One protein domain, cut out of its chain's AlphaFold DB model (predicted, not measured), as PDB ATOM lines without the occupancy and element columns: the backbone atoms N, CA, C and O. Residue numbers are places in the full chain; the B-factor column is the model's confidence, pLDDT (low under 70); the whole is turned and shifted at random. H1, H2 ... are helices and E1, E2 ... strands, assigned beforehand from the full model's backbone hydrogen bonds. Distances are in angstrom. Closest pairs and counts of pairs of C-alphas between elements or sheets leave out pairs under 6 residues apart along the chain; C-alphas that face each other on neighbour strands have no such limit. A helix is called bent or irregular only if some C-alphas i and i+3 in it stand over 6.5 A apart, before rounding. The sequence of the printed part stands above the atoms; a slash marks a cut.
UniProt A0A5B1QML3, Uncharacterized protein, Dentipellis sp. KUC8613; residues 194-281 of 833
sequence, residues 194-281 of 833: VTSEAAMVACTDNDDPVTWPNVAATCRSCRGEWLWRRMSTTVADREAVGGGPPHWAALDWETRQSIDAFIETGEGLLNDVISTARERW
ATOM      1  N   VAL A 194     339.860 608.899 492.063       73.25
ATOM      2  CA  VAL A 194     341.186 609.522 492.142       73.25
ATOM      3  C   VAL A 194     341.915 609.040 493.396       73.25
ATOM      4  O   VAL A 194     341.707 609.541 494.498       73.25
ATOM      5  N   THR A 195     342.793 608.055 493.219       80.00
ATOM      6  CA  THR A 195     343.769 607.662 494.239       80.00
ATOM      7  C   THR A 195     344.819 608.760 494.418       80.00
ATOM      8  O   THR A 195     345.050 609.582 493.527       80.00
ATOM      9  N   SER A 196     345.521 608.758 495.552       77.06
ATOM     10  CA  SER A 196     346.654 609.666 495.777       77.06
ATOM     11  C   SER A 196     347.739 609.520 494.700       77.06
ATOM     12  O   SER A 196     348.304 610.518 494.262       77.06
ATOM     13  N   GLU A 197     347.981 608.304 494.199       75.19
ATOM     14  CA  GLU A 197     348.890 608.069 493.070       75.19
ATOM     15  C   GLU A 197     348.390 608.670 491.751       75.19
ATOM     16  O   GLU A 197     349.191 609.219 490.993       75.19
ATOM     17  N   ALA A 198     347.085 608.591 491.471       77.25
ATOM     18  CA  ALA A 198     346.473 609.197 490.290       77.25
ATOM     19  C   ALA A 198     346.603 610.732 490.320       77.25
ATOM     20  O   ALA A 198     346.970 611.344 489.313       77.25
ATOM     21  N   ALA A 199     346.403 611.341 491.494       79.88
ATOM     22  CA  ALA A 199     346.588 612.775 491.719       79.88
ATOM     23  C   ALA A 199     348.048 613.249 491.541       79.88
ATOM     24  O   ALA A 199     348.273 614.400 491.177       79.88
ATOM     25  N   MET A 200     349.052 612.383 491.737       80.12
ATOM     26  CA  MET A 200     350.452 612.716 491.415       80.12
ATOM     27  C   MET A 200     350.727 612.738 489.904       80.12
ATOM     28  O   MET A 200     351.663 613.407 489.461       80.12
ATOM     29  N   VAL A 201     349.952 611.993 489.106       84.38
ATOM     30  CA  VAL A 201     350.145 611.956 487.650       84.38
ATOM     31  C   VAL A 201     349.493 613.144 486.959       84.38
ATOM     32  O   VAL A 201     350.108 613.622 486.021       84.38
ATOM     33  N   ALA A 202     348.317 613.608 487.409       87.50
ATOM     34  CA  ALA A 202     347.642 614.856 487.002       87.50
ATOM     35  C   ALA A 202     348.254 615.536 485.754       87.50
ATOM     36  O   ALA A 202     349.014 616.505 485.856       87.50
ATOM     37  N   CYS A 203     348.012 614.944 484.580       94.06
ATOM     38  CA  CYS A 203     348.556 615.445 483.324       94.06
ATOM     39  C   CYS A 203     347.725 616.643 482.890       94.06
ATOM     40  O   CYS A 203     346.531 616.496 482.632       94.06
ATOM     41  N   THR A 204     348.372 617.794 482.790       95.50
ATOM     42  CA  THR A 204     347.801 619.004 482.201       95.50
ATOM     43  C   THR A 204     348.550 619.328 480.917       95.50
ATOM     44  O   THR A 204     349.640 618.787 480.685       95.50
ATOM     45  N   ASP A 205     347.944 620.142 480.055       96.88
ATOM     46  CA  ASP A 205     348.570 620.555 478.802       96.88
ATOM     47  C   ASP A 205     349.820 621.420 479.077       96.88
ATOM     48  O   ASP A 205     350.033 621.909 480.186       96.88
ATOM     49  N   ASN A 206     350.737 621.483 478.110       96.50
ATOM     50  CA  ASN A 206     352.089 621.997 478.331       96.50
ATOM     51  C   ASN A 206     352.277 623.438 477.833       96.50
ATOM     52  O   ASN A 206     352.679 623.640 476.684       96.50
ATOM     53  N   ASP A 207     352.101 624.405 478.733       97.00
ATOM     54  CA  ASP A 207     352.265 625.838 478.442       97.00
ATOM     55  C   ASP A 207     353.736 626.297 478.355       97.00
ATOM     56  O   ASP A 207     354.002 627.410 477.908       97.00
ATOM     57  N   ASP A 208     354.709 625.439 478.705       97.31
ATOM     58  CA  ASP A 208     356.147 625.703 478.535       97.31
ATOM     59  C   ASP A 208     356.767 624.893 477.369       97.31
ATOM     60  O   ASP A 208     357.398 623.842 477.578       97.31
ATOM     61  N   PRO A 209     356.621 625.354 476.109       96.12
ATOM     62  CA  PRO A 209     357.281 624.754 474.951       96.12
ATOM     63  C   PRO A 209     358.782 625.084 474.878       96.12
ATOM     64  O   PRO A 209     359.492 624.472 474.081       96.12
ATOM     65  N   VAL A 210     359.280 626.029 475.688       96.56
ATOM     66  CA  VAL A 210     360.686 626.471 475.689       96.56
ATOM     67  C   VAL A 210     361.551 625.484 476.475       96.56
ATOM     68  O   VAL A 210     362.614 625.070 476.012       96.56
ATOM     69  N   THR A 211     361.080 625.050 477.644       95.94
ATOM     70  CA  THR A 211     361.708 623.992 478.445       95.94
ATOM     71  C   THR A 211     361.434 622.608 477.853       95.94
ATOM     72  O   THR A 211     362.316 621.742 477.887       95.94
ATOM     73  N   TRP A 212     360.235 622.378 477.300       96.06
ATOM     74  CA  TRP A 212     359.797 621.059 476.831       96.06
ATOM     75  C   TRP A 212     359.219 621.070 475.401       96.06
ATOM     76  O   TRP A 212     358.052 620.729 475.190       96.06
ATOM     77  N   PRO A 213     360.031 621.388 474.375       95.19
ATOM     78  CA  PRO A 213     359.571 621.409 472.990       95.19
ATOM     79  C   PRO A 213     359.032 620.040 472.550       95.19
ATOM     80  O   PRO A 213     359.618 618.997 472.842       95.19
ATOM     81  N   ASN A 214     357.930 620.050 471.796       94.44
ATOM     82  CA  ASN A 214     357.175 618.867 471.348       94.44
ATOM     83  C   ASN A 214     356.510 618.025 472.459       94.44
ATOM     84  O   ASN A 214     355.929 616.979 472.155       94.44
ATOM     85  N   VAL A 215     356.533 618.456 473.725       96.94
ATOM     86  CA  VAL A 215     355.695 617.862 474.777       96.94
ATOM     87  C   VAL A 215     354.320 618.518 474.747       96.94
ATOM     88  O   VAL A 215     354.212 619.735 474.733       96.94
ATOM     89  N   ALA A 216     353.263 617.705 474.720       97.06
ATOM     90  CA  ALA A 216     351.886 618.200 474.720       97.06
ATOM     91  C   ALA A 216     351.277 618.304 476.125       97.06
ATOM     92  O   ALA A 216     350.410 619.138 476.333       97.06
ATOM     93  N   ALA A 217     351.714 617.456 477.063       97.38
ATOM     94  CA  ALA A 217     351.204 617.419 478.430       97.38
ATOM     95  C   ALA A 217     352.274 616.960 479.433       97.38
ATOM     96  O   ALA A 217     353.116 616.100 479.123       97.38
ATOM     97  N   THR A 218     352.230 617.492 480.656       97.50
ATOM     98  CA  THR A 218     353.183 617.188 481.734       97.50
ATOM     99  C   THR A 218     352.493 616.885 483.065       97.50
ATOM    100  O   THR A 218     351.478 617.480 483.423       97.50
ATOM    101  N   CYS A 219     353.053 615.938 483.825       96.69
ATOM    102  CA  CYS A 219     352.560 615.620 485.161       96.69
ATOM    103  C   CYS A 219     353.136 616.557 486.223       96.69
ATOM    104  O   CYS A 219     354.325 616.896 486.175       96.69
ATOM    105  N   ARG A 220     352.318 616.846 487.241       96.06
ATOM    106  CA  ARG A 220     352.680 617.520 488.499       96.06
ATOM    107  C   ARG A 220     354.085 617.170 488.997       96.06
ATOM    108  O   ARG A 220     354.937 618.040 489.177       96.06
ATOM    109  N   SER A 221     354.372 615.876 489.159       95.19
ATOM    110  CA  SER A 221     355.673 615.416 489.657       95.19
ATOM    111  C   SER A 221     356.857 615.748 488.739       95.19
ATOM    112  O   SER A 221     357.929 616.055 489.251       95.19
ATOM    113  N   CYS A 222     356.703 615.709 487.407       96.88
ATOM    114  CA  CYS A 222     357.786 616.119 486.504       96.88
ATOM    115  C   CYS A 222     357.992 617.635 486.534       96.88
ATOM    116  O   CYS A 222     359.141 618.074 486.529       96.88
ATOM    117  N   ARG A 223     356.910 618.425 486.589       97.38
ATOM    118  CA  ARG A 223     356.983 619.892 486.675       97.38
ATOM    119  C   ARG A 223     357.754 620.315 487.934       97.38
ATOM    120  O   ARG A 223     358.781 620.990 487.831       97.38
ATOM    121  N   GLY A 224     357.385 619.765 489.095       97.19
ATOM    122  CA  GLY A 224     358.114 619.972 490.351       97.19
ATOM    123  C   GLY A 224     359.550 619.423 490.367       97.19
ATOM    124  O   GLY A 224     360.450 620.067 490.907       97.19
ATOM    125  N   GLU A 225     359.814 618.268 489.746       96.38
ATOM    126  CA  GLU A 225     361.174 617.717 489.642       96.38
ATOM    127  C   GLU A 225     362.106 618.624 488.818       96.38
ATOM    128  O   GLU A 225     363.253 618.851 489.211       96.38
ATOM    129  N   TRP A 226     361.640 619.162 487.688       97.31
ATOM    130  CA  TRP A 226     362.439 620.061 486.851       97.31
ATOM    131  C   TRP A 226     362.670 621.428 487.504       97.31
ATOM    132  O   TRP A 226     363.793 621.936 487.422       97.31
ATOM    133  N   LEU A 227     361.678 621.977 488.220       98.00
ATOM    134  CA  LEU A 227     361.865 623.168 489.056       98.00
ATOM    135  C   LEU A 227     362.952 622.938 490.110       98.00
ATOM    136  O   LEU A 227     363.915 623.705 490.193       98.00
ATOM    137  N   TRP A 228     362.873 621.826 490.845       97.62
ATOM    138  CA  TRP A 228     363.890 621.485 491.838       97.62
ATOM    139  C   TRP A 228     365.274 621.283 491.215       97.62
ATOM    140  O   TRP A 228     366.275 621.731 491.765       97.62
ATOM    141  N   ARG A 229     365.375 620.673 490.030       96.31
ATOM    142  CA  ARG A 229     366.662 620.505 489.330       96.31
ATOM    143  C   ARG A 229     367.338 621.831 488.993       96.31
ATOM    144  O   ARG A 229     368.556 621.916 489.114       96.31
ATOM    145  N   ARG A 230     366.576 622.859 488.612       97.19
ATOM    146  CA  ARG A 230     367.111 624.214 488.402       97.19
ATOM    147  C   ARG A 230     367.508 624.871 489.733       97.19
ATOM    148  O   ARG A 230     368.642 625.332 489.871       97.19
ATOM    149  N   MET A 231     366.609 624.853 490.722       97.50
ATOM    150  CA  MET A 231     366.750 625.619 491.971       97.50
ATOM    151  C   MET A 231     367.610 624.940 493.049       97.50
ATOM    152  O   MET A 231     368.092 625.590 493.965       97.50
ATOM    153  N   SER A 232     367.890 623.642 492.933       96.50
ATOM    154  CA  SER A 232     368.755 622.903 493.872       96.50
ATOM    155  C   SER A 232     370.236 623.318 493.832       96.50
ATOM    156  O   SER A 232     370.999 622.970 494.737       96.50
ATOM    157  N   THR A 233     370.655 624.053 492.798       96.06
ATOM    158  CA  THR A 233     372.067 624.308 492.476       96.06
ATOM    159  C   THR A 233     372.766 625.251 493.460       96.06
ATOM    160  O   THR A 233     373.828 624.906 493.983       96.06
ATOM    161  N   THR A 234     372.180 626.410 493.772       96.56
ATOM    162  CA  THR A 234     372.715 627.356 494.770       96.56
ATOM    163  C   THR A 234     372.000 627.201 496.118       96.56
ATOM    164  O   THR A 234     371.084 626.392 496.250       96.56
ATOM    165  N   VAL A 235     372.446 627.906 497.166       96.38
ATOM    166  CA  VAL A 235     371.719 627.944 498.456       96.38
ATOM    167  C   VAL A 235     370.576 628.961 498.398       96.38
ATOM    168  O   VAL A 235     369.464 628.630 498.793       96.38
ATOM    169  N   ALA A 236     370.827 630.140 497.817       96.00
ATOM    170  CA  ALA A 236     369.829 631.189 497.610       96.00
ATOM    171  C   ALA A 236     368.600 630.681 496.841       96.00
ATOM    172  O   ALA A 236     367.475 630.914 497.261       96.00
ATOM    173  N   ASP A 237     368.807 629.909 495.772       97.44
ATOM    174  CA  ASP A 237     367.707 629.337 494.991       97.44
ATOM    175  C   ASP A 237     366.854 628.351 495.809       97.44
ATOM    176  O   ASP A 237     365.630 628.358 495.701       97.44
ATOM    177  N   ARG A 238     367.475 627.542 496.678       97.19
ATOM    178  CA  ARG A 238     366.760 626.608 497.571       97.19
ATOM    179  C   ARG A 238     365.983 627.318 498.673       97.19
ATOM    180  O   ARG A 238     364.920 626.840 499.059       97.19
ATOM    181  N   GLU A 239     366.506 628.432 499.176       96.75
ATOM    182  CA  GLU A 239     365.785 629.317 500.095       96.75
ATOM    183  C   GLU A 239     364.630 630.043 499.389       96.75
ATOM    184  O   GLU A 239     363.571 630.215 499.987       96.75
ATOM    185  N   ALA A 240     364.799 630.419 498.116       97.44
ATOM    186  CA  ALA A 240     363.804 631.143 497.330       97.44
ATOM    187  C   ALA A 240     362.522 630.335 497.080       97.44
ATOM    188  O   ALA A 240     361.429 630.827 497.344       97.44
ATOM    189  N   VAL A 241     362.646 629.070 496.663       97.50
ATOM    190  CA  VAL A 241     361.499 628.136 496.587       97.50
ATOM    191  C   VAL A 241     361.128 627.515 497.948       97.50
ATOM    192  O   VAL A 241     360.183 626.734 498.044       97.50
ATOM    193  N   GLY A 242     361.866 627.857 499.012       95.62
ATOM    194  CA  GLY A 242     361.628 627.404 500.382       95.62
ATOM    195  C   GLY A 242     361.667 625.886 500.565       95.62
ATOM    196  O   GLY A 242     360.832 625.335 501.273       95.62
ATOM    197  N   GLY A 243     362.609 625.198 499.918       93.81
ATOM    198  CA  GLY A 243     362.706 623.737 499.945       93.81
ATOM    199  C   GLY A 243     362.432 623.081 498.594       93.81
ATOM    200  O   GLY A 243     362.596 623.695 497.546       93.81
ATOM    201  N   GLY A 244     362.090 621.795 498.617       91.25
ATOM    202  CA  GLY A 244     361.959 620.965 497.422       91.25
ATOM    203  C   GLY A 244     360.870 619.902 497.578       91.25
ATOM    204  O   GLY A 244     360.355 619.696 498.679       91.25
ATOM    205  N   PRO A 245     360.508 619.204 496.491       89.12
ATOM    206  CA  PRO A 245     359.337 618.340 496.464       89.12
ATOM    207  C   PRO A 245     359.463 617.198 497.491       89.12
ATOM    208  O   PRO A 245     360.533 616.593 497.599       89.12
ATOM    209  N   PRO A 246     358.386 616.871 498.233       84.75
ATOM    210  CA  PRO A 246     357.008 617.340 498.048       84.75
ATOM    211  C   PRO A 246     356.641 618.637 498.801       84.75
ATOM    212  O   PRO A 246     355.474 619.013 498.790       84.75
ATOM    213  N   HIS A 247     357.583 619.309 499.472       90.06
ATOM    214  CA  HIS A 247     357.295 620.427 500.378       90.06
ATOM    215  C   HIS A 247     357.968 621.730 499.926       90.06
ATOM    216  O   HIS A 247     359.119 622.011 500.267       90.06
ATOM    217  N   TRP A 248     357.212 622.533 499.181       94.62
ATOM    218  CA  TRP A 248     357.554 623.914 498.846       94.62
ATOM    219  C   TRP A 248     357.048 624.832 499.963       94.62
ATOM    220  O   TRP A 248     355.850 624.885 500.224       94.62
ATOM    221  N   ALA A 249     357.951 625.529 500.651       95.00
ATOM    222  CA  ALA A 249     357.619 626.410 501.772       95.00
ATOM    223  C   ALA A 249     358.218 627.811 501.576       95.00
ATOM    224  O   ALA A 249     358.829 628.380 502.484       95.00
ATOM    225  N   ALA A 250     358.090 628.359 500.362       95.88
ATOM    226  CA  ALA A 250     358.548 629.712 500.056       95.88
ATOM    227  C   ALA A 250     357.875 630.735 500.994       95.88
ATOM    228  O   ALA A 250     356.662 630.718 501.194       95.88
ATOM    229  N   LEU A 251     358.676 631.640 501.566       93.25
ATOM    230  CA  LEU A 251     358.239 632.639 502.561       93.25
ATOM    231  C   LEU A 251     357.365 633.764 501.979       93.25
ATOM    232  O   LEU A 251     356.978 634.692 502.687       93.25
ATOM    233  N   ASP A 252     357.124 633.714 500.679       93.25
ATOM    234  CA  ASP A 252     356.476 634.735 499.877       93.25
ATOM    235  C   ASP A 252     355.189 634.164 499.260       93.25
ATOM    236  O   ASP A 252     355.082 632.956 499.038       93.25
ATOM    237  N   TRP A 253     354.163 634.995 499.077       90.06
ATOM    238  CA  TRP A 253     352.834 634.522 498.678       90.06
ATOM    239  C   TRP A 253     352.726 634.343 497.157       90.06
ATOM    240  O   TRP A 253     352.346 633.259 496.717       90.06
ATOM    241  N   GLU A 254     353.171 635.330 496.373       93.19
ATOM    242  CA  GLU A 254     353.231 635.265 494.907       93.19
ATOM    243  C   GLU A 254     354.157 634.123 494.465       93.19
ATOM    244  O   GLU A 254     353.817 633.340 493.581       93.19
ATOM    245  N   THR A 255     355.295 633.945 495.148       96.38
ATOM    246  CA  THR A 255     356.204 632.818 494.886       96.38
ATOM    247  C   THR A 255     355.528 631.464 495.105       96.38
ATOM    248  O   THR A 255     355.691 630.571 494.276       96.38
ATOM    249  N   ARG A 256     354.754 631.287 496.189       95.75
ATOM    250  CA  ARG A 256     353.996 630.042 496.418       95.75
ATOM    251  C   ARG A 256     352.952 629.830 495.329       95.75
ATOM    252  O   ARG A 256     352.955 628.777 494.710       95.75
ATOM    253  N   GLN A 257     352.142 630.843 495.027       94.94
ATOM    254  CA  GLN A 257     351.122 630.759 493.981       94.94
ATOM    255  C   GLN A 257     351.715 630.447 492.600       94.94
ATOM    256  O   GLN A 257     351.165 629.628 491.874       94.94
ATOM    257  N   SER A 258     352.844 631.061 492.241       97.12
ATOM    258  CA  SER A 258     353.547 630.808 490.979       97.12
ATOM    259  C   SER A 258     354.064 629.366 490.895       97.12
ATOM    260  O   SER A 258     353.936 628.723 489.853       97.12
ATOM    261  N   ILE A 259     354.577 628.822 492.005       97.62
ATOM    262  CA  ILE A 259     354.968 627.411 492.114       97.62
ATOM    263  C   ILE A 259     353.737 626.495 492.027       97.62
ATOM    264  O   ILE A 259     353.780 625.513 491.290       97.62
ATOM    265  N   ASP A 260     352.650 626.803 492.733       96.38
ATOM    266  CA  ASP A 260     351.449 625.967 492.797       96.38
ATOM    267  C   ASP A 260     350.663 625.975 491.475       96.38
ATOM    268  O   ASP A 260     350.238 624.917 491.021       96.38
ATOM    269  N   ALA A 261     350.541 627.109 490.778       96.62
ATOM    270  CA  ALA A 261     349.999 627.148 489.417       96.62
ATOM    271  C   ALA A 261     350.862 626.286 488.479       96.62
ATOM    272  O   ALA A 261     350.390 625.312 487.888       96.62
ATOM    273  N   PHE A 262     352.173 626.527 488.444       97.75
ATOM    274  CA  PHE A 262     353.075 625.747 487.603       97.75
ATOM    275  C   PHE A 262     353.076 624.244 487.940       97.75
ATOM    276  O   PHE A 262     353.208 623.419 487.039       97.75
ATOM    277  N   ILE A 263     352.908 623.834 489.201       96.44
ATOM    278  CA  ILE A 263     352.978 622.422 489.627       96.44
ATOM    279  C   ILE A 263     351.615 621.718 489.641       96.44
ATOM    280  O   ILE A 263     351.569 620.518 489.364       96.44
ATOM    281  N   GLU A 264     350.501 622.419 489.843       95.19
ATOM    282  CA  GLU A 264     349.153 621.846 489.766       95.19
ATOM    283  C   GLU A 264     348.566 622.013 488.356       95.19
ATOM    284  O   GLU A 264     348.523 621.033 487.604       95.19
ATOM    285  N   THR A 265     348.207 623.235 487.945       95.38
ATOM    286  CA  THR A 265     347.530 623.523 486.662       95.38
ATOM    287  C   THR A 265     348.459 623.417 485.451       95.38
ATOM    288  O   THR A 265     348.036 622.938 484.403       95.38
ATOM    289  N   GLY A 266     349.744 623.739 485.602       95.56
ATOM    290  CA  GLY A 266     350.745 623.699 484.525       95.56
ATOM    291  C   GLY A 266     350.896 625.015 483.766       95.56
ATOM    292  O   GLY A 266     351.606 625.046 482.766       95.56
ATOM    293  N   GLU A 267     350.253 626.068 484.262       96.00
ATOM    294  CA  GLU A 267     350.241 627.406 483.679       96.00
ATOM    295  C   GLU A 267     351.588 628.120 483.912       96.00
ATOM    296  O   GLU A 267     352.161 628.067 485.006       96.00
ATOM    297  N   GLY A 268     352.079 628.829 482.888       95.62
ATOM    298  CA  GLY A 268     353.304 629.642 482.945       95.62
ATOM    299  C   GLY A 268     354.615 628.897 482.641       95.62
ATOM    300  O   GLY A 268     354.678 627.668 482.599       95.62
ATOM    301  N   LEU A 269     355.693 629.657 482.405       97.88
ATOM    302  CA  LEU A 269     356.999 629.101 482.033       97.88
ATOM    303  C   LEU A 269     357.859 628.792 483.262       97.88
ATOM    304  O   LEU A 269     357.914 629.566 484.219       97.88
ATOM    305  N   LEU A 270     358.661 627.725 483.192       98.12
ATOM    306  CA  LEU A 270     359.587 627.345 484.264       98.12
ATOM    307  C   LEU A 270     360.573 628.474 484.620       98.12
ATOM    308  O   LEU A 270     360.946 628.639 485.781       98.12
ATOM    309  N   ASN A 271     361.020 629.241 483.622       98.00
ATOM    310  CA  ASN A 271     361.956 630.347 483.833       98.00
ATOM    311  C   ASN A 271     361.306 631.539 484.554       98.00
ATOM    312  O   ASN A 271     362.012 632.259 485.264       98.00
ATOM    313  N   ASP A 272     359.991 631.718 484.427       97.94
ATOM    314  CA  ASP A 272     359.259 632.822 485.052       97.94
ATOM    315  C   ASP A 272     359.089 632.534 486.545       97.94
ATOM    316  O   ASP A 272     359.510 633.340 487.368       97.94
ATOM    317  N   VAL A 273     358.646 631.320 486.903       98.06
ATOM    318  CA  VAL A 273     358.579 630.832 488.300       98.06
ATOM    319  C   VAL A 273     359.934 630.975 489.009       98.06
ATOM    320  O   VAL A 273     360.016 631.428 490.151       98.06
ATOM    321  N   ILE A 274     361.024 630.623 488.317       98.19
ATOM    322  CA  ILE A 274     362.399 630.777 488.815       98.19
ATOM    323  C   ILE A 274     362.764 632.255 489.012       98.19
ATOM    324  O   ILE A 274     363.415 632.594 490.001       98.19
ATOM    325  N   SER A 275     362.373 633.127 488.084       97.88
ATOM    326  CA  SER A 275     362.663 634.563 488.138       97.88
ATOM    327  C   SER A 275     361.898 635.233 489.280       97.88
ATOM    328  O   SER A 275     362.523 635.881 490.118       97.88
ATOM    329  N   THR A 276     360.595 634.969 489.388       97.69
ATOM    330  CA  THR A 276     359.724 635.393 490.489       97.69
ATOM    331  C   THR A 276     360.290 634.974 491.843       97.69
ATOM    332  O   THR A 276     360.582 635.833 492.676       97.69
ATOM    333  N   ALA A 277     360.559 633.678 492.047       98.12
ATOM    334  CA  ALA A 277     361.106 633.178 493.309       98.12
ATOM    335  C   ALA A 277     362.413 633.894 493.698       98.12
ATOM    336  O   ALA A 277     362.603 634.291 494.851       98.12
ATOM    337  N   ARG A 278     363.314 634.103 492.727       98.06
ATOM    338  CA  ARG A 278     364.588 634.800 492.944       98.06
ATOM    339  C   ARG A 278     364.408 636.276 493.276       98.06
ATOM    340  O   ARG A 278     365.056 636.748 494.209       98.06
ATOM    341  N   GLU A 279     363.567 637.004 492.541       97.50
ATOM    342  CA  GLU A 279     363.277 638.416 492.825       97.50
ATOM    343  C   GLU A 279     362.683 638.586 494.219       97.50
ATOM    344  O   GLU A 279     363.159 639.421 494.989       97.50
ATOM    345  N   ARG A 280     361.696 637.762 494.575       96.88
ATOM    346  CA  ARG A 280     361.011 637.819 495.870       96.88
ATOM    347  C   ARG A 280     361.943 637.479 497.022       96.88
ATOM    348  O   ARG A 280     361.977 638.215 498.008       96.88
ATOM    349  N   TRP A 281     362.777 636.446 496.878       97.88
ATOM    350  CA  TRP A 281     363.842 636.151 497.840       97.88
ATOM    351  C   TRP A 281     364.828 637.319 497.974       97.88
ATOM    352  O   TRP A 281     365.101 637.749 499.093       97.88
TER     353      TRP A 281
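This is residues 194 to 281 of the 833 residues of an uncharacterized protein of Dentipellis sp. KUC8613 (UniProt A0A5B1QML3). Two helices side by side, H4 and H5, form a helical hairpin; H2 crosses the end of this hairpin near its turn, and short H3 packs on the closing end of H5. At the start of H2 lies a small hairpin of two short strands, E1 and E2, and H1 sits at the same end of this hairpin as the start of H2, far from H3. The printed part has 88 residues with five named helices and two named strands, in the order H1, E1, E2, H2, H3, H4, H5; the sheet E1 - E2 is antiparallel and the class is mostly helix. It is compact, with a radius of gyration of the C-alphas of 12.4 A, and spans 33 by 29 by 22 A.

H1 is residues 196 to 201, 9.1 A long, with C-alpha 196 at (346.654, 609.666, 495.777). E1 is residues 203 to 205, 6.8 A, and E2 is residues 217 to 219, 7.1 A. H2 is residues 220 to 231, 16.6 A, from C-alpha 220 at (352.680, 617.520, 488.499). H3 is residues 235 to 240, 8.6 A. H4 is residues 253 to 265, 17.1 A; it is neither bent nor irregular, but only just: C-alphas 262 and 265 are 6.0 A apart. H5 is residues 270 to 281, 16.7 A, with C-alpha 281 at (363.842, 636.151, 497.840).

H2 and H5 are the hubs, touching three other helices each. With residues 220 to 221 alone H2 touches H1, at a steep tilt of 65 degrees; the closest C-alphas, of Met 200 and Arg 220, are 6.0 A apart. With residues 220 to 224 alone it touches residues 262 to 264 of H4, at a steep tilt of 45 degrees, opposite ways; the closest C-alphas, of Arg 220 and Ile 263, are 5.0 A apart. H2 and H5 only just touch, with 3 pairs of C-alphas within 8 A, the closest those of Leu 227 and Leu 270 at 6.8 A. H4 and H5, a hairpin, touch at a shallow tilt of 19 degrees, opposite ways; the closest C-alphas, of Thr 255 and Ala 277, are 5.2 A apart. Residues 277 to 281 of H5 touch H3, about perpendicular at 86 degrees, closest at the C-alphas of Ala 240 and Trp 281, 5.0 A. E1 and E2 form an antiparallel hairpin, with N 218 and O 204 within hydrogen-bond range at 2.9 A. In H1, H2, H3, H4 and H5 every O i to N i+4 pair is within hydrogen-bond range. H1 and H3 are apart.

The C-alphas farthest apart, of Thr 195 and Glu 279, are 36.4 A apart. The printed part has no cut. The links E1 to E2 and H3 to H4 are long, of 11 and 12 residues. Mean pLDDT of the printed part is 94.3, that of H1 is 79, and no printed residue is under 70.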